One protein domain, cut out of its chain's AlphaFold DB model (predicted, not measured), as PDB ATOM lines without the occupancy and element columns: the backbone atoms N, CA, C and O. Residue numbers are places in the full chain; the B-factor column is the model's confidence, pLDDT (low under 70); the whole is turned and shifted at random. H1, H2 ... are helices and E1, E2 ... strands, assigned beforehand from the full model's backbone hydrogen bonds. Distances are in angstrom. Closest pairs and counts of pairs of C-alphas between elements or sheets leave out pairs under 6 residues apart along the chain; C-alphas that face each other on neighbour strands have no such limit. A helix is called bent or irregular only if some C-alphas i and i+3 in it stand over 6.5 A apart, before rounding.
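This is residues 16 to 193 of the 268 residues of an uncharacterized protein of Candida albicans (strain SC5314 / ATCC MYA-2876) (UniProt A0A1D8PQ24). One sheet of seven strands curls like part of a barrel and folds back on itself, E4 and E3 on one leaf facing E1, E5, E6 and E7 on the other, with E2 as the hinge; the barrel is not closed, though its edges E4 and E7 come within 5.2 A of each other at His 69 and Leu 177. The short helices H1 and H2 sit at one end of it, the long link of residues 137 to 157 lies at the other, and H3 only grazes the sheet, mostly at E3. The printed part has 178 residues, with seven named strands and three named helices in the order E1 E2 E3 E4 H1 H2 E5 E6 E7 H3; the class is mixed, helices and strands, with under half of the residues in named elements. The sheet runs E4 E3 E2 E1 E5 E6 E7 and is mixed, with E1 and E5 parallel and the other neighbours antiparallel. The whole is compact, with a radius of gyration of the C-alphas of 17.0 A and spans of 50 by 41 by 28 A.

E1, residues 16 to 25, and E2, residues 31 to 43, form a hairpin, antiparallel at 147 degrees, with N 19 and O 37 2.8 A apart. E2 bends by 60 degrees at residue 34. E3, residues 57 to 63, forms a hairpin with E2, with N 40 and O 60 2.8 A apart. E4, residues 66 to 72, forms a hairpin with E3, with N 61 and O 68 2.7 A apart. E1 to E4 are a meander, each strand the antiparallel neighbour of the one before. E5, residues 128 to 136, is parallel to E1 at 43 degrees, with N 132 and O 20 2.8 A apart. E6, residues 158 to 164, and E7, residues 171 to 177, continue from E5 as a second meander of hairpins; N 161 and O 131 are 2.7 A apart, and N 160 and O 175 are 2.8 A apart. The two leaves of the folded sheet face each other with 41 pairs of C-alphas within 11 A. H1, residues 94 to 102, is on the sheet at a height over the sheet of 7.6 A, over none of the strands, and H1 and E5 are near each other. H2, residues 107 to 115, touches H1, with the C-alphas of Asn 101 and Ala 113 closest at 5.0 A; their lines are only just about perpendicular, at 72 degrees. H2 is not on the sheet. H3, residues 186 to 191, is irregular, with C-alphas 187 and 190 7.7 A apart, and it only grazes the sheet with residues 187 to 191. In H1 and H2 every O i to N i+4 pair is within hydrogen-bond range; H3 has 0 of 2, and 2 of 3 O i to N i+3 pairs.

E1 begins at C-alpha 16, (225.394, 441.083, 459.364), and is 27.3 A long. E2 is the longest strand, at 33.4 A, and ends at C-alpha 43, (233.006, 439.972, 469.353). E3 measures 19.6 A, E4 20.0 A, E5 26.2 A, E6 19.2 A and E7 16.6 A. H1 measures 12.7 A, H2 12.3 A and H3 9.9 A, ending at C-alpha 191, (222.344, 447.608, 468.282).

The C-alphas of Pro 120 and Asp 150 are the two farthest apart, at 51.7 A. The printed part has no cut. The long links are E2 to E3, E4 to H1, H2 to E5 and E5 to E6. The mean pLDDT of the printed part is 87.1; residues 86 to 87 and 115 to 127 are under 70.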
ATOM      1  N   ILE A  16     226.844 441.270 459.422       95.24
ATOM      2  CA  ILE A  16     225.394 441.083 459.364       95.24
ATOM      3  C   ILE A  16     225.074 439.914 458.435       95.24
ATOM      4  O   ILE A  16     225.472 439.869 457.270       95.24
ATOM      5  N   LEU A  17     224.315 438.958 458.958       94.13
ATOM      6  CA  LEU A  17     223.829 437.784 458.253       94.13
ATOM      7  C   LEU A  17     222.310 437.857 458.116       94.13
ATOM      8  O   LEU A  17     221.589 438.163 459.062       94.13
ATOM      9  N   ARG A  18     221.805 437.493 456.939       94.82
ATOM     10  CA  ARG A  18     220.370 437.323 456.708       94.82
ATOM     11  C   ARG A  18     220.003 435.846 456.810       94.82
ATOM     12  O   ARG A  18     220.473 435.034 456.014       94.82
ATOM     13  N   VAL A  19     219.133 435.502 457.755       95.51
ATOM     14  CA  VAL A  19     218.694 434.124 458.015       95.51
ATOM     15  C   VAL A  19     217.199 433.985 457.693       95.51
ATOM     16  O   VAL A  19     216.407 434.811 458.142       95.51
ATOM     17  N   PRO A  20     216.756 432.963 456.936       96.06
ATOM     18  CA  PRO A  20     215.329 432.708 456.728       96.06
ATOM     19  C   PRO A  20     214.607 432.460 458.056       96.06
ATOM     20  O   PRO A  20     215.056 431.620 458.837       96.06
ATOM     21  N   LEU A  21     213.492 433.153 458.290       96.85
ATOM     22  CA  LEU A  21     212.687 433.050 459.508       96.85
ATOM     23  C   LEU A  21     211.301 432.490 459.185       96.85
ATOM     24  O   LEU A  21     210.632 432.966 458.269       96.85
ATOM     25  N   ILE A  22     210.875 431.485 459.947       96.51
ATOM     26  CA  ILE A  22     209.512 430.949 459.920       96.51
ATOM     27  C   ILE A  22     208.834 431.335 461.231       96.51
ATOM     28  O   ILE A  22     209.334 431.008 462.309       96.51
ATOM     29  N   ILE A  23     207.697 432.011 461.136       95.30
ATOM     30  CA  ILE A  23     206.869 432.364 462.285       95.30
ATOM     31  C   ILE A  23     205.697 431.387 462.323       95.30
ATOM     32  O   ILE A  23     204.943 431.281 461.353       95.30
ATOM     33  N   GLU A  24     205.554 430.661 463.426       95.96
ATOM     34  CA  GLU A  24     204.498 429.666 463.630       95.96
ATOM     35  C   GLU A  24     203.536 430.104 464.731       95.96
ATOM     36  O   GLU A  24     203.952 430.661 465.749       95.96
ATOM     37  N   ASP A  25     202.253 429.807 464.531       94.41
ATOM     38  CA  ASP A  25     201.230 430.036 465.539       94.41
ATOM     39  C   ASP A  25     201.408 429.080 466.717       94.41
ATOM     40  O   ASP A  25     201.535 427.863 466.557       94.41
ATOM     41  N   LYS A  26     201.363 429.637 467.922       92.99
ATOM     42  CA  LYS A  26     201.515 428.893 469.169       92.99
ATOM     43  C   LYS A  26     200.445 427.817 469.349       92.99
ATOM     44  O   LYS A  26     200.751 426.757 469.894       92.99
ATOM     45  N   ALA A  27     199.208 428.082 468.928       92.91
ATOM     46  CA  ALA A  27     198.086 427.177 469.155       92.91
ATOM     47  C   ALA A  27     198.001 426.068 468.099       92.91
ATOM     48  O   ALA A  27     197.793 424.907 468.453       92.91
ATOM     49  N   THR A  28     198.163 426.400 466.815       92.73
ATOM     50  CA  THR A  28     197.968 425.437 465.716       92.73
ATOM     51  C   THR A  28     199.262 424.853 465.153       92.73
ATOM     52  O   THR A  28     199.208 423.845 464.451       92.73
ATOM     53  N   SER A  29     200.426 425.444 465.456       91.03
ATOM     54  CA  SER A  29     201.706 425.165 464.776       91.03
ATOM     55  C   SER A  29     201.674 425.404 463.259       91.03
ATOM     56  O   SER A  29     202.547 424.927 462.534       91.03
ATOM     57  N   GLU A  30     200.677 426.135 462.755       94.15
ATOM     58  CA  GLU A  30     200.639 426.563 461.359       94.15
ATOM     59  C   GLU A  30     201.585 427.746 461.143       94.15
ATOM     60  O   GLU A  30     201.765 428.593 462.018       94.15
ATOM     61  N   THR A  31     202.177 427.839 459.954       95.06
ATOM     62  CA  THR A  31     202.985 429.002 459.581       95.06
ATOM     63  C   THR A  31     202.096 430.238 459.446       95.06
ATOM     64  O   THR A  31     201.198 430.267 458.606       95.06
ATOM     65  N   ILE A  32     202.385 431.270 460.237       92.80
ATOM     66  CA  ILE A  32     201.790 432.603 460.110       92.80
ATOM     67  C   ILE A  32     202.433 433.319 458.918       92.80
ATOM     68  O   ILE A  32     201.742 433.763 458.004       92.80
ATOM     69  N   LYS A  33     203.771 433.392 458.901       94.01
ATOM     70  CA  LYS A  33     204.545 434.091 457.867       94.01
ATOM     71  C   LYS A  33     205.944 433.501 457.711       94.01
ATOM     72  O   LYS A  33     206.550 433.017 458.664       94.01
ATOM     73  N   ASN A  34     206.463 433.595 456.490       94.68
ATOM     74  CA  ASN A  34     207.878 433.400 456.189       94.68
ATOM     75  C   ASN A  34     208.520 434.771 455.960       94.68
ATOM     76  O   ASN A  34     208.043 435.550 455.134       94.68
ATOM     77  N   SER A  35     209.594 435.067 456.681       93.92
ATOM     78  CA  SER A  35     210.283 436.356 456.652       93.92
ATOM     79  C   SER A  35     211.804 436.162 456.713       93.92
ATOM     80  O   SER A  35     212.346 435.118 456.338       93.92
ATOM     81  N   SER A  36     212.535 437.202 457.099       94.92
ATOM     82  CA  SER A  36     213.979 437.149 457.304       94.92
ATOM     83  C   SER A  36     214.314 437.713 458.674       94.92
ATOM     84  O   SER A  36     213.798 438.757 459.052       94.92
ATOM     85  N   LEU A  37     215.193 437.012 459.377       96.38
ATOM     86  CA  LEU A  37     215.862 437.478 460.577       96.38
ATOM     87  C   LEU A  37     217.187 438.111 460.161       96.38
ATOM     88  O   LEU A  37     217.960 437.495 459.417       96.38
ATOM     89  N   TRP A  38     217.452 439.315 460.644       96.88
ATOM     90  CA  TRP A  38     218.761 439.939 460.505       96.88
ATOM     91  C   TRP A  38     219.555 439.651 461.768       96.88
ATOM     92  O   TRP A  38     219.080 439.909 462.866       96.88
ATOM     93  N   LEU A  39     220.727 439.048 461.607       97.24
ATOM     94  CA  LEU A  39     221.588 438.600 462.691       97.24
ATOM     95  C   LEU A  39     222.910 439.351 462.602       97.24
ATOM     96  O   LEU A  39     223.667 439.141 461.656       97.24
ATOM     97  N   HIS A  40     223.190 440.193 463.582       96.71
ATOM     98  CA  HIS A  40     224.495 440.790 463.781       96.71
ATOM     99  C   HIS A  40     225.370 439.851 464.618       96.71
ATOM    100  O   HIS A  40     224.940 439.292 465.632       96.71
ATOM    101  N   VAL A  41     226.589 439.636 464.134       96.59
ATOM    102  CA  VAL A  41     227.598 438.775 464.740       96.59
ATOM    103  C   VAL A  41     228.830 439.617 465.025       96.59
ATOM    104  O   VAL A  41     229.515 440.035 464.095       96.59
ATOM    105  N   SER A  42     229.145 439.808 466.301       94.86
ATOM    106  CA  SER A  42     230.298 440.597 466.741       94.86
ATOM    107  C   SER A  42     231.079 439.889 467.848       94.86
ATOM    108  O   SER A  42     230.665 438.845 468.369       94.86
ATOM    109  N   GLY A  43     232.259 440.417 468.180       94.12
ATOM    110  CA  GLY A  43     233.006 439.972 469.353       94.12
ATOM    111  C   GLY A  43     232.248 440.337 470.628       94.12
ATOM    112  O   GLY A  43     231.712 441.434 470.748       94.12
ATOM    113  N   ALA A  44     232.164 439.416 471.584       93.43
ATOM    114  CA  ALA A  44     231.568 439.698 472.886       93.43
ATOM    115  C   ALA A  44     232.596 440.361 473.817       93.43
ATOM    116  O   ALA A  44     233.073 439.738 474.762       93.43
ATOM    117  N   ASP A  45     232.947 441.623 473.558       90.05
ATOM    118  CA  ASP A  45     233.983 442.346 474.322       90.05
ATOM    119  C   ASP A  45     233.647 442.494 475.818       90.05
ATOM    120  O   ASP A  45     234.539 442.600 476.660       90.05
ATOM    121  N   TYR A  46     232.358 442.442 476.164       89.99
ATOM    122  CA  TYR A  46     231.854 442.441 477.541       89.99
ATOM    123  C   TYR A  46     232.044 441.098 478.269       89.99
ATOM    124  O   TYR A  46     231.991 441.053 479.498       89.99
ATOM    125  N   GLU A  47     232.273 440.007 477.537       91.20
ATOM    126  CA  GLU A  47     232.527 438.670 478.076       91.20
ATOM    127  C   GLU A  47     233.665 438.006 477.280       91.20
ATOM    128  O   GLU A  47     233.435 437.069 476.508       91.20
ATOM    129  N   PRO A  48     234.913 438.492 477.419       87.95
ATOM    130  CA  PRO A  48     236.026 438.032 476.602       87.95
ATOM    131  C   PRO A  48     236.407 436.582 476.921       87.95
ATOM    132  O   PRO A  48     236.329 436.110 478.057       87.95
ATOM    133  N   SER A  49     236.864 435.867 475.896       88.61
ATOM    134  CA  SER A  49     237.343 434.490 476.022       88.61
ATOM    135  C   SER A  49     238.824 434.448 476.398       88.61
ATOM    136  O   SER A  49     239.642 435.145 475.803       88.61
ATOM    137  N   ASN A  50     239.187 433.555 477.322       88.47
ATOM    138  CA  ASN A  50     240.587 433.199 477.587       88.47
ATOM    139  C   ASN A  50     241.092 432.059 476.678       88.47
ATOM    140  O   ASN A  50     242.254 431.662 476.776       88.47
ATOM    141  N   ASN A  51     240.226 431.482 475.837       88.70
ATOM    142  CA  ASN A  51     240.570 430.364 474.969       88.70
ATOM    143  C   ASN A  51     241.118 430.876 473.622       88.70
ATOM    144  O   ASN A  51     240.378 431.527 472.884       88.70
ATOM    145  N   PRO A  52     242.366 430.540 473.239       87.94
ATOM    146  CA  PRO A  52     242.948 430.993 471.974       87.94
ATOM    147  C   PRO A  52     242.255 430.421 470.726       87.94
ATOM    148  O   PRO A  52     242.467 430.933 469.632       87.94
ATOM    149  N   LEU A  53     241.451 429.360 470.861       87.14
ATOM    150  CA  LEU A  53     240.753 428.717 469.740       87.14
ATOM    151  C   LEU A  53     239.386 429.341 469.432       87.14
ATOM    152  O   LEU A  53     238.812 429.066 468.377       87.14
ATOM    153  N   PHE A  54     238.834 430.140 470.348       90.24
ATOM    154  CA  PHE A  54     237.487 430.677 470.200       90.24
ATOM    155  C   PHE A  54     237.333 432.019 470.900       90.24
ATOM    156  O   PHE A  54     237.475 432.116 472.118       90.24
ATOM    157  N   ILE A  55     236.969 433.035 470.125       92.96
ATOM    158  CA  ILE A  55     236.524 434.331 470.635       92.96
ATOM    159  C   ILE A  55     235.026 434.212 470.919       92.96
ATOM    160  O   ILE A  55     234.275 433.757 470.053       92.96
ATOM    161  N   ASN A  56     234.595 434.606 472.120       95.61
ATOM    162  CA  ASN A  56     233.175 434.625 472.464       95.61
ATOM    163  C   ASN A  56     232.431 435.562 471.500       95.61
ATOM    164  O   ASN A  56     232.911 436.654 471.195       95.61
ATOM    165  N   LYS A  57     231.277 435.123 470.996       95.69
ATOM    166  CA  LYS A  57     230.526 435.835 469.952       95.69
ATOM    167  C   LYS A  57     229.223 436.378 470.510       95.69
ATOM    168  O   LYS A  57     228.454 435.634 471.114       95.69
ATOM    169  N   SER A  58     228.958 437.646 470.254       96.08
ATOM    170  CA  SER A  58     227.680 438.298 470.496       96.08
ATOM    171  C   SER A  58     226.773 438.041 469.290       96.08
ATOM    172  O   SER A  58     227.133 438.386 468.166       96.08
ATOM    173  N   LEU A  59     225.638 437.370 469.503       97.06
ATOM    174  CA  LEU A  59     224.624 437.140 468.475       97.06
ATOM    175  C   LEU A  59     223.392 437.978 468.795       97.06
ATOM    176  O   LEU A  59     222.586 437.578 469.638       97.06
ATOM    177  N   THR A  60     223.238 439.107 468.114       96.86
ATOM    178  CA  THR A  60     222.067 439.983 468.244       96.86
ATOM    179  C   THR A  60     221.209 439.828 467.003       96.86
ATOM    180  O   THR A  60     221.710 439.884 465.887       96.86
ATOM    181  N   ALA A  61     219.915 439.590 467.166       96.69
ATOM    182  CA  ALA A  61     218.998 439.368 466.066       96.69
ATOM    183  C   ALA A  61     217.803 440.311 466.146       96.69
ATOM    184  O   ALA A  61     217.251 440.527 467.225       96.69
ATOM    185  N   ILE A  62     217.397 440.828 464.988       94.75
ATOM    186  CA  ILE A  62     216.288 441.770 464.853       94.75
ATOM    187  C   ILE A  62     215.262 441.258 463.846       94.75
ATOM    188  O   ILE A  62     215.593 440.786 462.748       94.75
ATOM    189  N   CYS A  63     213.995 441.358 464.228       92.98
ATOM    190  CA  CYS A  63     212.847 441.190 463.349       92.98
ATOM    191  C   CYS A  63     211.693 442.085 463.826       92.98
ATOM    192  O   CYS A  63     211.814 442.786 464.827       92.98
ATOM    193  N   SER A  64     210.574 442.069 463.103       90.13
ATOM    194  CA  SER A  64     209.366 442.839 463.441       90.13
ATOM    195  C   SER A  64     208.855 442.590 464.864       90.13
ATOM    196  O   SER A  64     208.285 443.478 465.479       90.13
ATOM    197  N   GLU A  65     209.070 441.386 465.392       90.98
ATOM    198  CA  GLU A  65     208.610 440.953 466.710       90.98
ATOM    199  C   GLU A  65     209.501 441.415 467.874       90.98
ATOM    200  O   GLU A  65     209.122 441.202 469.029       90.98
ATOM    201  N   GLY A  66     210.672 442.001 467.595       91.87
ATOM    202  CA  GLY A  66     211.571 442.564 468.603       91.87
ATOM    203  C   GLY A  66     213.047 442.189 468.437       91.87
ATOM    204  O   GLY A  66     213.500 441.755 467.371       91.87
ATOM    205  N   TYR A  67     213.787 442.363 469.533       93.96
ATOM    206  CA  TYR A  67     215.222 442.114 469.641       93.96
ATOM    207  C   TYR A  67     215.492 440.835 470.430       93.96
ATOM    208  O   TYR A  67     214.865 440.566 471.457       93.96
ATOM    209  N   PHE A  68     216.451 440.044 469.962       96.39
ATOM    210  CA  PHE A  68     216.820 438.768 470.567       96.39
ATOM    211  C   PHE A  68     218.329 438.674 470.652       96.39
ATOM    212  O   PHE A  68     219.021 439.032 469.703       96.39
ATOM    213  N   HIS A  69     218.860 438.173 471.760       96.80
ATOM    214  CA  HIS A  69     220.302 438.186 471.951       96.80
ATOM    215  C   HIS A  69     220.813 436.968 472.711       96.80
ATOM    216  O   HIS A  69     220.210 436.517 473.683       96.80
ATOM    217  N   LYS A  70     221.966 436.449 472.283       96.36
ATOM    218  CA  LYS A  70     222.725 435.448 473.031       96.36
ATOM    219  C   LYS A  70     224.217 435.570 472.789       96.36
ATOM    220  O   LYS A  70     224.672 435.611 471.649       96.36
ATOM    221  N   THR A  71     224.979 435.441 473.860       96.42
ATOM    222  CA  THR A  71     226.426 435.267 473.794       96.42
ATOM    223  C   THR A  71     226.775 433.788 473.627       96.42
ATOM    224  O   THR A  71     226.401 432.941 474.446       96.42
ATOM    225  N   LEU A  72     227.489 433.445 472.557       95.44
ATOM    226  CA  LEU A  72     228.153 432.152 472.429       95.44
ATOM    227  C   LEU A  72     229.505 432.220 473.127       95.44
ATOM    228  O   LEU A  72     230.390 432.961 472.702       95.44
ATOM    229  N   THR A  73     229.667 431.415 474.168       94.39
ATOM    230  CA  THR A  73     230.887 431.349 474.970       94.39
ATOM    231  C   THR A  73     231.565 429.997 474.816       94.39
ATOM    232  O   THR A  73     230.937 429.021 474.396       94.39
ATOM    233  N   THR A  74     232.838 429.900 475.205       91.72
ATOM    234  CA  THR A  74     233.552 428.610 475.293       91.72
ATOM    235  C   THR A  74     232.773 427.554 476.100       91.72
ATOM    236  O   THR A  74     232.817 426.371 475.770       91.72
ATOM    237  N   ASP A  75     232.015 427.968 477.120       89.35
ATOM    238  CA  ASP A  75     231.285 427.058 478.012       89.35
ATOM    239  C   ASP A  75     229.966 426.538 477.424       89.35
ATOM    240  O   ASP A  75     229.468 425.480 477.831       89.35
ATOM    241  N   ASN A  76     229.365 427.285 476.492       92.12
ATOM    242  CA  ASN A  76     228.057 426.962 475.923       92.12
ATOM    243  C   ASN A  76     228.112 426.519 474.450       92.12
ATOM    244  O   ASN A  76     227.152 425.908 473.970       92.12
ATOM    245  N   SER A  77     229.237 426.740 473.766       90.16
ATOM    246  CA  SER A  77     229.472 426.380 472.362       90.16
ATOM    247  C   SER A  77     229.227 424.895 472.085       90.16
ATOM    248  O   SER A  77     228.614 424.527 471.082       90.16
ATOM    249  N   ASN A  78     229.651 424.019 472.997       84.67
ATOM    250  CA  ASN A  78     229.498 422.572 472.865       84.67
ATOM    251  C   ASN A  78     228.030 422.114 472.971       84.67
ATOM    252  O   ASN A  78     227.676 421.069 472.425       84.67
ATOM    253  N   ARG A  79     227.162 422.894 473.634       88.31
ATOM    254  CA  ARG A  79     225.731 422.592 473.807       88.31
ATOM    255  C   ARG A  79     224.901 422.959 472.584       88.31
ATOM    256  O   ARG A  79     223.752 422.535 472.497       88.31
ATOM    257  N   VAL A  80     225.468 423.727 471.653       90.40
ATOM    258  CA  VAL A  80     224.811 424.092 470.392       90.40
ATOM    259  C   VAL A  80     224.529 422.851 469.551       90.40
ATOM    260  O   VAL A  80     223.488 422.756 468.904       90.40
ATOM    261  N   PHE A  81     225.446 421.886 469.557       89.70
ATOM    262  CA  PHE A  81     225.394 420.731 468.675       89.70
ATOM    263  C   PHE A  81     224.781 419.510 469.352       89.70
ATOM    264  O   PHE A  81     224.945 419.257 470.547       89.70
ATOM    265  N   ARG A  82     224.081 418.696 468.560       83.67
ATOM    266  CA  ARG A  82     223.614 417.386 469.018       83.67
ATOM    267  C   ARG A  82     224.820 416.489 469.297       83.67
ATOM    268  O   ARG A  82     225.783 416.487 468.541       83.67
ATOM    269  N   ARG A  83     224.731 415.661 470.346       76.42
ATOM    270  CA  ARG A  83     225.821 414.752 470.763       76.42
ATOM    271  C   ARG A  83     226.273 413.778 469.670       76.42
ATOM    272  O   ARG A  83     227.430 413.382 469.658       76.42
ATOM    273  N   TYR A  84     225.364 413.388 468.778       73.70
ATOM    274  CA  TYR A  84     225.641 412.474 467.675       73.70
ATOM    275  C   TYR A  84     225.127 413.085 466.378       73.70
ATOM    276  O   TYR A  84     223.916 413.158 466.156       73.70
ATOM    277  N   ILE A  85     226.054 413.527 465.531       74.85
ATOM    278  CA  ILE A  85     225.753 414.041 464.200       74.85
ATOM    279  C   ILE A  85     226.369 413.075 463.190       74.85
ATOM    280  O   ILE A  85     227.585 412.876 463.203       74.85
ATOM    281  N   PRO A  86     225.562 412.444 462.321       69.18
ATOM    282  CA  PRO A  86     226.091 411.575 461.283       69.18
ATOM    283  C   PRO A  86     227.108 412.325 460.421       69.18
ATOM    284  O   PRO A  86     226.832 413.427 459.955       69.18
ATOM    285  N   ASN A  87     228.259 411.697 460.189       69.67
ATOM    286  CA  ASN A  87     229.319 412.170 459.300       69.67
ATOM    287  C   ASN A  87     230.020 413.476 459.697       69.67
ATOM    288  O   ASN A  87     230.876 413.892 458.933       69.67
ATOM    289  N   ILE A  88     229.729 414.092 460.848       74.25
ATOM    290  CA  ILE A  88     230.429 415.303 461.305       74.25
ATOM    291  C   ILE A  88     231.107 415.013 462.643       74.25
ATOM    292  O   ILE A  88     230.447 414.792 463.657       74.25
ATOM    293  N   ASP A  89     232.438 415.028 462.639       75.90
ATOM    294  CA  ASP A  89     233.245 414.916 463.851       75.90
ATOM    295  C   ASP A  89     233.461 416.302 464.475       75.90
ATOM    296  O   ASP A  89     234.249 417.102 463.973       75.90
ATOM    297  N   LEU A  90     232.754 416.566 465.575       78.82
ATOM    298  CA  LEU A  90     232.868 417.794 466.372       78.82
ATOM    299  C   LEU A  90     233.715 417.614 467.643       78.82
ATOM    300  O   LEU A  90     233.685 418.468 468.533       78.82
ATOM    301  N   SER A  91     234.444 416.500 467.758       76.12
ATOM    302  CA  SER A  91     235.359 416.265 468.878       76.12
ATOM    303  C   SER A  91     236.590 417.179 468.818       76.12
ATOM    304  O   SER A  91     236.872 417.789 467.786       76.12
ATOM    305  N   ASN A  92     237.333 417.262 469.929       79.65
ATOM    306  CA  ASN A  92     238.609 417.982 470.026       79.65
ATOM    307  C   ASN A  92     238.529 419.423 469.495       79.65
ATOM    308  O   ASN A  92     239.266 419.788 468.585       79.65
ATOM    309  N   ASP A  93     237.587 420.212 470.018       82.58
ATOM    310  CA  ASP A  93     237.465 421.647 469.723       82.58
ATOM    311  C   ASP A  93     237.127 422.017 468.263       82.58
ATOM    312  O   ASP A  93     236.927 423.190 467.954       82.58
ATOM    313  N   LYS A  94     236.903 421.035 467.375       84.29
ATOM    314  CA  LYS A  94     236.455 421.256 465.982       84.29
ATOM    315  C   LYS A  94     235.109 421.977 465.871       84.29
ATOM    316  O   LYS A  94     234.797 422.582 464.849       84.29
ATOM    317  N   HIS A  95     234.294 421.930 466.922       86.01
ATOM    318  CA  HIS A  95     233.051 422.692 466.990       86.01
ATOM    319  C   HIS A  95     233.286 424.213 466.983       86.01
ATOM    320  O   HIS A  95     232.429 424.938 466.481       86.01
ATOM    321  N   PHE A  96     234.434 424.700 467.472       89.38
ATOM    322  CA  PHE A  96     234.795 426.117 467.378       89.38
ATOM    323  C   PHE A  96     235.041 426.544 465.935       89.38
ATOM    324  O   PHE A  96     234.519 427.575 465.526       89.38
ATOM    325  N   GLU A  97     235.749 425.732 465.141       86.45
ATOM    326  CA  GLU A  97     235.945 425.984 463.705       86.45
ATOM    327  C   GLU A  97     234.591 426.083 462.991       86.45
ATOM    328  O   GLU A  97     234.335 427.032 462.253       86.45
ATOM    329  N   LEU A  98     233.674 425.157 463.290       86.81
ATOM    330  CA  LEU A  98     232.337 425.190 462.710       86.81
ATOM    331  C   LEU A  98     231.551 426.452 463.111       86.81
ATOM    332  O   LEU A  98     230.895 427.058 462.266       86.81
ATOM    333  N   LEU A  99     231.608 426.866 464.379       90.60
ATOM    334  CA  LEU A  99     230.953 428.096 464.835       90.60
ATOM    335  C   LEU A  99     231.596 429.354 464.242       90.60
ATOM    336  O   LEU A  99     230.873 430.292 463.925       90.60
ATOM    337  N   ASN A 100     232.916 429.377 464.057       89.39
ATOM    338  CA  ASN A 100     233.614 430.477 463.391       89.39
ATOM    339  C   ASN A 100     233.187 430.608 461.925       89.39
ATOM    340  O   ASN A 100     232.958 431.722 461.466       89.39
ATOM    341  N   ASN A 101     232.976 429.484 461.237       87.74
ATOM    342  CA  ASN A 101     232.511 429.479 459.849       87.74
ATOM    343  C   ASN A 101     231.024 429.851 459.717       87.74
ATOM    344  O   ASN A 101     230.625 430.484 458.742       87.74
ATOM    345  N   LEU A 102     230.183 429.459 460.682       89.75
ATOM    346  CA  LEU A 102     228.754 429.805 460.691       89.75
ATOM    347  C   LEU A 102     228.490 431.251 461.133       89.75
ATOM    348  O   LEU A 102     227.516 431.849 460.678       89.75
ATOM    349  N   PHE A 103     229.338 431.787 462.011       93.21
ATOM    350  CA  PHE A 103     229.217 433.113 462.620       93.21
ATOM    351  C   PHE A 103     230.563 433.862 462.525       93.21
ATOM    352  O   PHE A 103     231.265 434.009 463.533       93.21
ATOM    353  N   PRO A 104     230.971 434.297 461.324       92.03
ATOM    354  CA  PRO A 104     232.225 435.021 461.117       92.03
ATOM    355  C   PRO A 104     232.192 436.403 461.783       92.03
ATOM    356  O   PRO A 104     231.151 437.054 461.827       92.03
ATOM    357  N   LEU A 105     233.333 436.852 462.313       92.80
ATOM    358  CA  LEU A 105     233.454 438.157 462.986       92.80
ATOM    359  C   LEU A 105     233.788 439.302 462.026       92.80
ATOM    360  O   LEU A 105     233.639 440.463 462.380       92.80
ATOM    361  N   ASP A 106     234.223 438.984 460.815       91.73
ATOM    362  CA  ASP A 106     234.607 439.959 459.806       91.73
ATOM    363  C   ASP A 106     234.287 439.432 458.402       91.73
ATOM    364  O   ASP A 106     233.903 438.272 458.196       91.73
ATOM    365  N   LEU A 107     234.394 440.328 457.424       88.06
ATOM    366  CA  LEU A 107     234.041 440.025 456.046       88.06
ATOM    367  C   LEU A 107     235.001 439.016 455.398       88.06
ATOM    368  O   LEU A 107     234.558 438.198 454.594       88.06
ATOM    369  N   GLU A 108     236.284 439.051 455.751       87.20
ATOM    370  CA  GLU A 108     237.297 438.138 455.216       87.20
ATOM    371  C   GLU A 108     236.983 436.698 455.634       87.20
ATOM    372  O   GLU A 108     236.802 435.831 454.781       87.20
ATOM    373  N   SER A 109     236.740 436.479 456.926       86.78
ATOM    374  CA  SER A 109     236.294 435.209 457.499       86.78
ATOM    375  C   SER A 109     234.983 434.725 456.876       86.78
ATOM    376  O   SER A 109     234.813 433.532 456.619       86.78
ATOM    377  N   LEU A 110     234.039 435.636 456.596       85.21
ATOM    378  CA  LEU A 110     232.791 435.296 455.904       85.21
ATOM    379  C   LEU A 110     233.062 434.777 454.486       85.21
ATOM    380  O   LEU A 110     232.455 433.790 454.065       85.21
ATOM    381  N   ILE A 111     233.966 435.421 453.748       84.41
ATOM    382  CA  ILE A 111     234.348 435.013 452.393       84.41
ATOM    383  C   ILE A 111     235.092 433.675 452.430       84.41
ATOM    384  O   ILE A 111     234.740 432.764 451.676       84.41
ATOM    385  N   GLU A 112     236.062 433.512 453.325       81.36
ATOM    386  CA  GLU A 112     236.830 432.275 453.494       81.36
ATOM    387  C   GLU A 112     235.929 431.087 453.851       81.36
ATOM    388  O   GLU A 112     236.013 430.025 453.222       81.36
ATOM    389  N   ALA A 113     234.986 431.279 454.776       76.34
ATOM    390  CA  ALA A 113     234.009 430.258 455.152       76.34
ATOM    391  C   ALA A 113     233.133 429.813 453.965       76.34
ATOM    392  O   ALA A 113     232.666 428.675 453.921       76.34
ATOM    393  N   LYS A 114     232.916 430.688 452.973       74.95
ATOM    394  CA  LYS A 114     232.168 430.367 451.745       74.95
ATOM    395  C   LYS A 114     233.046 429.791 450.633       74.95
ATOM    396  O   LYS A 114     232.544 429.023 449.813       74.95
ATOM    397  N   GLN A 115     234.331 430.136 450.586       68.13
ATOM    398  CA  GLN A 115     235.252 429.725 449.520       68.13
ATOM    399  C   GLN A 115     236.016 428.426 449.807       68.13
ATOM    400  O   GLN A 115     236.486 427.779 448.867       68.13
ATOM    401  N   THR A 116     236.164 428.028 451.071       56.57
ATOM    402  CA  THR A 116     236.982 426.877 451.488       56.57
ATOM    403  C   THR A 116     236.436 425.544 450.955       56.57
ATOM    404  O   THR A 116     235.654 424.839 451.578       56.57
ATOM    405  N   THR A 117     236.885 425.179 449.751       48.27
ATOM    406  CA  THR A 117     236.702 423.874 449.087       48.27
ATOM    407  C   THR A 117     237.888 422.926 449.316       48.27
ATOM    408  O   THR A 117     237.947 421.849 448.721       48.27
ATOM    409  N   LYS A 118     238.872 423.311 450.142       45.13
ATOM    410  CA  LYS A 118     240.227 422.739 450.071       45.13
ATOM    411  C   LYS A 118     240.519 421.574 451.025       45.13
ATOM    412  O   LYS A 118     241.515 420.892 450.804       45.13
ATOM    413  N   ALA A 119     239.665 421.269 452.008       43.87
ATOM    414  CA  ALA A 119     239.846 420.099 452.875       43.87
ATOM    415  C   ALA A 119     238.661 419.108 452.784       43.87
ATOM    416  O   ALA A 119     237.507 419.536 452.842       43.87
ATOM    417  N   PRO A 120     238.898 417.780 452.706       41.33
ATOM    418  CA  PRO A 120     237.836 416.762 452.652       41.33
ATOM    419  C   PRO A 120     236.860 416.805 453.841       41.33
ATOM    420  O   PRO A 120     235.690 416.468 453.697       41.33
ATOM    421  N   THR A 121     237.318 417.262 455.009       46.50
ATOM    422  CA  THR A 121     236.493 417.498 456.208       46.50
ATOM    423  C   THR A 121     235.666 418.789 456.142       46.50
ATOM    424  O   THR A 121     234.665 418.903 456.841       46.50
ATOM    425  N   GLN A 122     236.024 419.743 455.276       47.65
ATOM    426  CA  GLN A 122     235.330 421.027 455.099       47.65
ATOM    427  C   GLN A 122     234.283 421.000 453.970       47.65
ATOM    428  O   GLN A 122     233.331 421.777 454.001       47.65
ATOM    429  N   GLN A 123     234.343 420.035 453.040       47.17
ATOM    430  CA  GLN A 123     233.262 419.812 452.059       47.17
ATOM    431  C   GLN A 123     231.904 419.512 452.721       47.17
ATOM    432  O   GLN A 123     230.852 419.790 452.149       47.17
ATOM    433  N   GLN A 124     231.914 418.982 453.947       50.67
ATOM    434  CA  GLN A 124     230.702 418.734 454.730       50.67
ATOM    435  C   GLN A 124     230.134 420.013 455.368       50.67
ATOM    436  O   GLN A 124     228.930 420.093 455.596       50.67
ATOM    437  N   GLN A 125     230.971 421.026 455.615       52.19
ATOM    438  CA  GLN A 125     230.543 422.309 456.183       52.19
ATOM    439  C   GLN A 125     229.858 423.202 455.138       52.19
ATOM    440  O   GLN A 125     228.939 423.942 455.482       52.19
ATOM    441  N   GLN A 126     230.220 423.071 453.854       52.41
ATOM    442  CA  GLN A 126     229.553 423.781 452.749       52.41
ATOM    443  C   GLN A 126     228.084 423.386 452.562       52.41
ATOM    444  O   GLN A 126     227.326 424.099 451.912       52.41
ATOM    445  N   GLN A 127     227.660 422.280 453.167       67.83
ATOM    446  CA  GLN A 127     226.270 421.856 453.184       67.83
ATOM    447  C   GLN A 127     225.610 422.229 454.506       67.83
ATOM    448  O   GLN A 127     224.880 421.412 455.049       67.83
ATOM    449  N   LEU A 128     225.871 423.403 455.081       83.86
ATOM    450  CA  LEU A 128     225.156 423.860 456.270       83.86
ATOM    451  C   LEU A 128     224.426 425.166 455.993       83.86
ATOM    452  O   LEU A 128     224.971 426.109 455.423       83.86
ATOM    453  N   LYS A 129     223.172 425.220 456.433       88.04
ATOM    454  CA  LYS A 129     222.319 426.401 456.361       88.04
ATOM    455  C   LYS A 129     221.735 426.732 457.721       88.04
ATOM    456  O   LYS A 129     221.373 425.842 458.493       88.04
ATOM    457  N   LEU A 130     221.616 428.027 457.978       92.89
ATOM    458  CA  LEU A 130     220.905 428.561 459.129       92.89
ATOM    459  C   LEU A 130     219.430 428.747 458.768       92.89
ATOM    460  O   LEU A 130     219.094 429.168 457.662       92.89
ATOM    461  N   MET A 131     218.548 428.423 459.704       94.31
ATOM    462  CA  MET A 131     217.115 428.684 459.610       94.31
ATOM    463  C   MET A 131     216.603 429.066 460.990       94.31
ATOM    464  O   MET A 131     216.851 428.343 461.950       94.31
ATOM    465  N   ALA A 132     215.882 430.171 461.086       97.23
ATOM    466  CA  ALA A 132     215.283 430.651 462.317       97.23
ATOM    467  C   ALA A 132     213.811 430.231 462.396       97.23
ATOM    468  O   ALA A 132     213.113 430.155 461.382       97.23
ATOM    469  N   LYS A 133     213.335 429.981 463.613       96.99
ATOM    470  CA  LYS A 133     211.919 429.785 463.913       96.99
ATOM    471  C   LYS A 133     211.527 430.630 465.119       96.99
ATOM    472  O   LYS A 133     212.235 430.600 466.123       96.99
ATOM    473  N   LEU A 134     210.387 431.305 465.034       96.82
ATOM    474  CA  LEU A 134     209.763 432.022 466.141       96.82
ATOM    475  C   LEU A 134     208.342 431.501 466.343       96.82
ATOM    476  O   LEU A 134     207.611 431.284 465.381       96.82
ATOM    477  N   ILE A 135     207.958 431.288 467.597       94.94
ATOM    478  CA  ILE A 135     206.578 430.963 467.959       94.94
ATOM    479  C   ILE A 135     205.907 432.262 468.393       94.94
ATOM    480  O   ILE A 135     206.445 432.975 469.241       94.94
ATOM    481  N   SER A 136     204.753 432.578 467.823       93.43
ATOM    482  CA  SER A 136     203.989 433.789 468.130       93.43
ATOM    483  C   SER A 136     202.499 433.467 468.187       93.43
ATOM    484  O   SER A 136     202.070 432.421 467.707       93.43
ATOM    485  N   ASP A 137     201.705 434.340 468.793       92.32
ATOM    486  CA  ASP A 137     200.252 434.198 468.787       92.32
ATOM    487  C   ASP A 137     199.696 434.836 467.509       92.32
ATOM    488  O   ASP A 137     199.968 436.002 467.219       92.32
ATOM    489  N   LYS A 138     198.884 434.098 466.740       91.05
ATOM    490  CA  LYS A 138     198.283 434.603 465.492       91.05
ATOM    491  C   LYS A 138     197.439 435.871 465.676       91.05
ATOM    492  O   LYS A 138     197.279 436.631 464.728       91.05
ATOM    493  N   SER A 139     196.933 436.127 466.884       92.29
ATOM    494  CA  SER A 139     196.232 437.371 467.233       92.29
ATOM    495  C   SER A 139     197.099 438.624 467.129       92.29
ATOM    496  O   SER A 139     196.549 439.718 467.071       92.29
ATOM    497  N   ASN A 140     198.427 438.475 467.120       92.70
ATOM    498  CA  ASN A 140     199.360 439.598 467.076       92.70
ATOM    499  C   ASN A 140     199.647 440.089 465.651       92.70
ATOM    500  O   ASN A 140     200.512 440.940 465.460       92.70
ATOM    501  N   TYR A 141     198.948 439.537 464.659       92.51
ATOM    502  CA  TYR A 141     199.160 439.828 463.252       92.51
ATOM    503  C   TYR A 141     197.886 440.371 462.604       92.51
ATOM    504  O   TYR A 141     196.770 439.979 462.956       92.51
ATOM    505  N   ASP A 142     198.062 441.269 461.639       91.36
ATOM    506  CA  ASP A 142     196.981 441.813 460.827       91.36
ATOM    507  C   ASP A 142     196.508 440.816 459.745       91.36
ATOM    508  O   ASP A 142     196.973 439.679 459.631       91.36
ATOM    509  N   ALA A 143     195.571 441.249 458.896       90.38
ATOM    510  CA  ALA A 143     195.067 440.429 457.791       90.38
ATOM    511  C   ALA A 143     196.124 440.103 456.709       90.38
ATOM    512  O   ALA A 143     195.904 439.195 455.906       90.38
ATOM    513  N   ASN A 144     197.249 440.823 456.679       90.62
ATOM    514  CA  ASN A 144     198.376 440.613 455.768       90.62
ATOM    515  C   ASN A 144     199.513 439.793 456.408       90.62
ATOM    516  O   ASN A 144     200.540 439.571 455.765       90.62
ATOM    517  N   ASN A 145     199.321 439.296 457.635       87.79
ATOM    518  CA  ASN A 145     200.340 438.653 458.467       87.79
ATOM    519  C   ASN A 145     201.518 439.579 458.835       87.79
ATOM    520  O   ASN A 145     202.638 439.105 459.042       87.79
ATOM    521  N   GLU A 146     201.283 440.886 458.914       89.09
ATOM    522  CA  GLU A 146     202.216 441.849 459.498       89.09
ATOM    523  C   GLU A 146     201.984 441.961 461.004       89.09
ATOM    524  O   GLU A 146     200.849 441.877 461.472       89.09
ATOM    525  N   TYR A 147     203.067 442.100 461.767       88.24
ATOM    526  CA  TYR A 147     202.999 442.236 463.220       88.24
ATOM    527  C   TYR A 147     202.366 443.585 463.585       88.24
ATOM    528  O   TYR A 147     202.678 444.597 462.963       88.24
ATOM    529  N   LEU A 148     201.448 443.594 464.550       89.89
ATOM    530  CA  LEU A 148     200.710 444.800 464.931       89.89
ATOM    531  C   LEU A 148     201.581 445.734 465.789       89.89
ATOM    532  O   LEU A 148     202.149 445.296 466.786       89.89
ATOM    533  N   ASP A 149     201.616 447.024 465.438       80.47
ATOM    534  CA  ASP A 149     202.487 448.034 466.070       80.47
ATOM    535  C   ASP A 149     202.193 448.277 467.568       80.47
ATOM    536  O   ASP A 149     203.093 448.613 468.332       80.47
ATOM    537  N   ASP A 150     200.944 448.082 468.009       80.45
ATOM    538  CA  ASP A 150     200.480 448.398 469.375       80.45
ATOM    539  C   ASP A 150     200.561 447.205 470.358       80.45
ATOM    540  O   ASP A 150     199.876 447.184 471.387       80.45
ATOM    541  N   ILE A 151     201.347 446.171 470.042       84.10
ATOM    542  CA  ILE A 151     201.459 444.951 470.857       84.10
ATOM    543  C   ILE A 151     202.838 444.862 471.513       84.10
ATOM    544  O   ILE A 151     203.851 445.237 470.931       84.10
ATOM    545  N   GLU A 152     202.879 444.343 472.746       82.66
ATOM    546  CA  GLU A 152     204.146 444.048 473.420       82.66
ATOM    547  C   GLU A 152     205.016 443.101 472.573       82.66
ATOM    548  O   GLU A 152     204.488 442.095 472.085       82.66
ATOM    549  N   PRO A 153     206.339 443.342 472.481       83.11
ATOM    550  CA  PRO A 153     207.262 442.466 471.768       83.11
ATOM    551  C   PRO A 153     207.121 440.994 472.164       83.11
ATOM    552  O   PRO A 153     206.796 440.649 473.309       83.11
ATOM    553  N   ASN A 154     207.404 440.099 471.219       85.19
ATOM    554  CA  ASN A 154     207.247 438.670 471.450       85.19
ATOM    555  C   ASN A 154     208.221 438.173 472.533       85.19
ATOM    556  O   ASN A 154     209.430 438.367 472.449       85.19
ATOM    557  N   LYS A 155     207.687 437.471 473.539       90.00
ATOM    558  CA  LYS A 155     208.451 436.951 474.684       90.00
ATOM    559  C   LYS A 155     208.997 435.529 474.484       90.00
ATOM    560  O   LYS A 155     209.634 434.990 475.388       90.00
ATOM    561  N   ASN A 156     208.732 434.884 473.348       93.64
ATOM    562  CA  ASN A 156     209.256 433.549 473.046       93.64
ATOM    563  C   ASN A 156     210.650 433.633 472.410       93.64
ATOM    564  O   ASN A 156     210.915 434.522 471.612       93.64
ATOM    565  N   ASN A 157     211.518 432.660 472.693       95.75
ATOM    566  CA  ASN A 157     212.853 432.601 472.094       95.75
ATOM    567  C   ASN A 157     212.781 432.385 470.572       95.75
ATOM    568  O   ASN A 157     211.992 431.566 470.088       95.75
ATOM    569  N   ILE A 158     213.696 433.009 469.829       96.53
ATOM    570  CA  ILE A 158     214.000 432.591 468.457       96.53
ATOM    571  C   ILE A 158     214.891 431.352 468.508       96.53
ATOM    572  O   ILE A 158     215.938 431.346 469.150       96.53
ATOM    573  N   VAL A 159     214.520 430.304 467.779       97.15
ATOM    574  CA  VAL A 159     215.339 429.097 467.628       97.15
ATOM    575  C   VAL A 159     216.087 429.150 466.298       97.15
ATOM    576  O   VAL A 159     215.523 428.860 465.241       97.15
ATOM    577  N   LEU A 160     217.380 429.466 466.345       96.94
ATOM    578  CA  LEU A 160     218.298 429.293 465.223       96.94
ATOM    579  C   LEU A 160     218.672 427.816 465.089       96.94
ATOM    580  O   LEU A 160     219.301 427.231 465.965       96.94
ATOM    581  N   SER A 161     218.307 427.201 463.974       94.84
ATOM    582  CA  SER A 161     218.649 425.824 463.626       94.84
ATOM    583  C   SER A 161     219.772 425.788 462.597       94.84
ATOM    584  O   SER A 161     219.660 426.384 461.527       94.84
ATOM    585  N   ILE A 162     220.808 425.006 462.884       93.05
ATOM    586  CA  ILE A 162     221.879 424.672 461.944       93.05
ATOM    587  C   ILE A 162     221.480 423.359 461.275       93.05
ATOM    588  O   ILE A 162     221.356 422.329 461.945       93.05
ATOM    589  N   LYS A 163     221.229 423.389 459.968       90.49
ATOM    590  CA  LYS A 163     220.726 422.244 459.200       90.49
ATOM    591  C   LYS A 163     221.668 421.870 458.072       90.49
ATOM    592  O   LYS A 163     222.293 422.749 457.491       90.49
ATOM    593  N   THR A 164     221.696 420.591 457.706       85.76
ATOM    594  CA  THR A 164     222.360 420.172 456.471       85.76
ATOM    595  C   THR A 164     221.625 420.695 455.237       85.76
ATOM    596  O   THR A 164     220.392 420.758 455.200       85.76
ATOM    597  N   ASP A 165     222.371 421.070 454.207       79.13
ATOM    598  CA  ASP A 165     221.859 421.481 452.913       79.13
ATOM    599  C   ASP A 165     221.746 420.265 452.000       79.13
ATOM    600  O   ASP A 165     222.504 420.044 451.062       79.13
ATOM    601  N   ALA A 166     220.793 419.413 452.363       75.83
ATOM    602  CA  ALA A 166     220.424 418.222 451.625       75.83
ATOM    603  C   ALA A 166     218.915 418.233 451.360       75.83
ATOM    604  O   ALA A 166     218.149 418.922 452.039       75.83
ATOM    605  N   LYS A 167     218.469 417.400 450.410       76.96
ATOM    606  CA  LYS A 167     217.037 417.163 450.140       76.96
ATOM    607  C   LYS A 167     216.257 416.828 451.419       76.96
ATOM    608  O   LYS A 167     215.117 417.252 451.574       76.96
ATOM    609  N   TYR A 168     216.896 416.105 452.337       78.22
ATOM    610  CA  TYR A 168     216.410 415.857 453.691       78.22
ATOM    611  C   TYR A 168     217.345 416.546 454.680       78.22
ATOM    612  O   TYR A 168     218.319 415.962 455.152       78.22
ATOM    613  N   ALA A 169     217.068 417.822 454.935       82.80
ATOM    614  CA  ALA A 169     217.858 418.644 455.837       82.80
ATOM    615  C   ALA A 169     217.750 418.122 457.278       82.80
ATOM    616  O   ALA A 169     216.661 418.081 457.855       82.80
ATOM    617  N   VAL A 170     218.880 417.743 457.869       85.40
ATOM    618  CA  VAL A 170     218.966 417.279 459.257       85.40
ATOM    619  C   VAL A 170     219.447 418.431 460.126       85.40
ATOM    620  O   VAL A 170     220.485 419.023 459.844       85.40
ATOM    621  N   THR A 171     218.716 418.744 461.198       90.06
ATOM    622  CA  THR A 171     219.185 419.698 462.211       90.06
ATOM    623  C   THR A 171     220.338 419.084 462.997       90.06
ATOM    624  O   THR A 171     220.147 418.090 463.703       90.06
ATOM    625  N   ILE A 172     221.519 419.686 462.890       88.93
ATOM    626  CA  ILE A 172     222.734 419.262 463.595       88.93
ATOM    627  C   ILE A 172     222.953 420.046 464.892       88.93
ATOM    628  O   ILE A 172     223.557 419.528 465.827       88.93
ATOM    629  N   GLY A 173     222.415 421.263 464.977       91.65
ATOM    630  CA  GLY A 173     222.537 422.113 466.153       91.65
ATOM    631  C   GLY A 173     221.427 423.147 466.244       91.65
ATOM    632  O   GLY A 173     220.732 423.419 465.262       91.65
ATOM    633  N   THR A 174     221.244 423.690 467.441       94.96
ATOM    634  CA  THR A 174     220.213 424.673 467.768       94.96
ATOM    635  C   THR A 174     220.755 425.706 468.744       94.96
ATOM    636  O   THR A 174     221.400 425.352 469.729       94.96
ATOM    637  N   ILE A 175     220.448 426.976 468.502       96.80
ATOM    638  CA  ILE A 175     220.758 428.097 469.383       96.80
ATOM    639  C   ILE A 175     219.444 428.814 469.670       96.80
ATOM    640  O   ILE A 175     218.794 429.317 468.760       96.80
ATOM    641  N   GLU A 176     219.045 428.850 470.933       96.41
ATOM    642  CA  GLU A 176     217.918 429.670 471.375       96.41
ATOM    643  C   GLU A 176     218.404 431.078 471.700       96.41
ATOM    644  O   GLU A 176     219.297 431.213 472.537       96.41
ATOM    645  N   LEU A 177     217.830 432.088 471.051       97.10
ATOM    646  CA  LEU A 177     218.040 433.504 471.321       97.10
ATOM    647  C   LEU A 177     216.853 434.022 472.151       97.10
ATOM    648  O   LEU A 177     215.747 434.114 471.610       97.10
ATOM    649  N   PRO A 178     217.029 434.295 473.453       96.45
ATOM    650  CA  PRO A 178     215.978 434.899 474.259       96.45
ATOM    651  C   PRO A 178     215.672 436.332 473.802       96.45
ATOM    652  O   PRO A 178     216.573 437.015 473.304       96.45
ATOM    653  N   PRO A 179     214.419 436.790 473.970       95.57
ATOM    654  CA  PRO A 179     214.074 438.187 473.761       95.57
ATOM    655  C   PRO A 179     214.825 439.057 474.764       95.57
ATOM    656  O   PRO A 179     214.984 438.683 475.932       95.57
ATOM    657  N   VAL A 180     215.272 440.219 474.311       94.03
ATOM    658  CA  VAL A 180     215.953 441.198 475.150       94.03
ATOM    659  C   VAL A 180     215.344 442.571 474.958       94.03
ATOM    660  O   VAL A 180     214.921 442.943 473.870       94.03
ATOM    661  N   ASP A 181     215.334 443.319 476.048       89.76
ATOM    662  CA  ASP A 181     215.120 444.753 476.019       89.76
ATOM    663  C   ASP A 181     216.501 445.417 475.999       89.76
ATOM    664  O   ASP A 181     217.300 445.213 476.925       89.76
ATOM    665  N   ILE A 182     216.814 446.123 474.909       87.11
ATOM    666  CA  ILE A 182     218.140 446.717 474.703       87.11
ATOM    667  C   ILE A 182     218.426 447.773 475.771       87.11
ATOM    668  O   ILE A 182     219.544 447.808 476.280       87.11
ATOM    669  N   GLU A 183     217.416 448.530 476.214       85.83
ATOM    670  CA  GLU A 183     217.577 449.573 477.238       85.83
ATOM    671  C   GLU A 183     218.158 449.017 478.552       85.83
ATOM    672  O   GLU A 183     218.891 449.698 479.273       85.83
ATOM    673  N   ASN A 184     217.875 447.745 478.855       89.14
ATOM    674  CA  ASN A 184     218.358 447.061 480.055       89.14
ATOM    675  C   ASN A 184     219.765 446.455 479.904       89.14
ATOM    676  O   ASN A 184     220.317 445.947 480.883       89.14
ATOM    677  N   ASN A 185     220.354 446.485 478.706       89.85
ATOM    678  CA  ASN A 185     221.626 445.840 478.386       89.85
ATOM    679  C   ASN A 185     222.586 446.847 477.729       89.85
ATOM    680  O   ASN A 185     222.698 446.868 476.506       89.85
ATOM    681  N   PRO A 186     223.347 447.637 478.517       89.00
ATOM    682  CA  PRO A 186     224.171 448.735 477.996       89.00
ATOM    683  C   PRO A 186     225.189 448.343 476.917       89.00
ATOM    684  O   PRO A 186     225.576 449.164 476.093       89.00
ATOM    685  N   TYR A 187     225.635 447.086 476.917       88.84
ATOM    686  CA  TYR A 187     226.564 446.547 475.921       88.84
ATOM    687  C   TYR A 187     225.914 446.292 474.547       88.84
ATOM    688  O   TYR A 187     226.616 445.929 473.610       88.84
ATOM    689  N   LEU A 188     224.592 446.461 474.426       91.25
ATOM    690  CA  LEU A 188     223.820 446.352 473.186       91.25
ATOM    691  C   LEU A 188     223.294 447.709 472.699       91.25
ATOM    692  O   LEU A 188     222.551 447.736 471.726       91.25
ATOM    693  N   ASN A 189     223.650 448.830 473.334       89.11
ATOM    694  CA  ASN A 189     223.100 450.148 472.988       89.11
ATOM    695  C   ASN A 189     223.277 450.503 471.501       89.11
ATOM    696  O   ASN A 189     222.373 451.047 470.874       89.11
ATOM    697  N   ASP A 190     224.422 450.148 470.919       88.05
ATOM    698  CA  ASP A 190     224.707 450.413 469.506       88.05
ATOM    699  C   ASP A 190     223.822 449.596 468.548       88.05
ATOM    700  O   ASP A 190     223.653 449.977 467.386       88.05
ATOM    701  N   GLU A 191     223.235 448.498 469.034       89.56
ATOM    702  CA  GLU A 191     222.344 447.608 468.282       89.56
ATOM    703  C   GLU A 191     220.927 448.181 468.142       89.56
ATOM    704  O   GLU A 191     220.196 447.760 467.247       89.56
ATOM    705  N   GLU A 192     220.528 449.125 469.004       87.91
ATOM    706  CA  GLU A 192     219.186 449.729 468.990       87.91
ATOM    707  C   GLU A 192     218.953 450.571 467.728       87.91
ATOM    708  O   GLU A 192     217.841 450.675 467.205       87.91
ATOM    709  N   ASN A 193     220.021 451.175 467.202       89.29
ATOM    710  CA  ASN A 193     219.927 452.064 466.058       89.29
ATOM    711  C   ASN A 193     220.018 451.290 464.736       89.29
ATOM    712  O   ASN A 193     221.103 450.943 464.262       89.29
TER     713      ASN A 193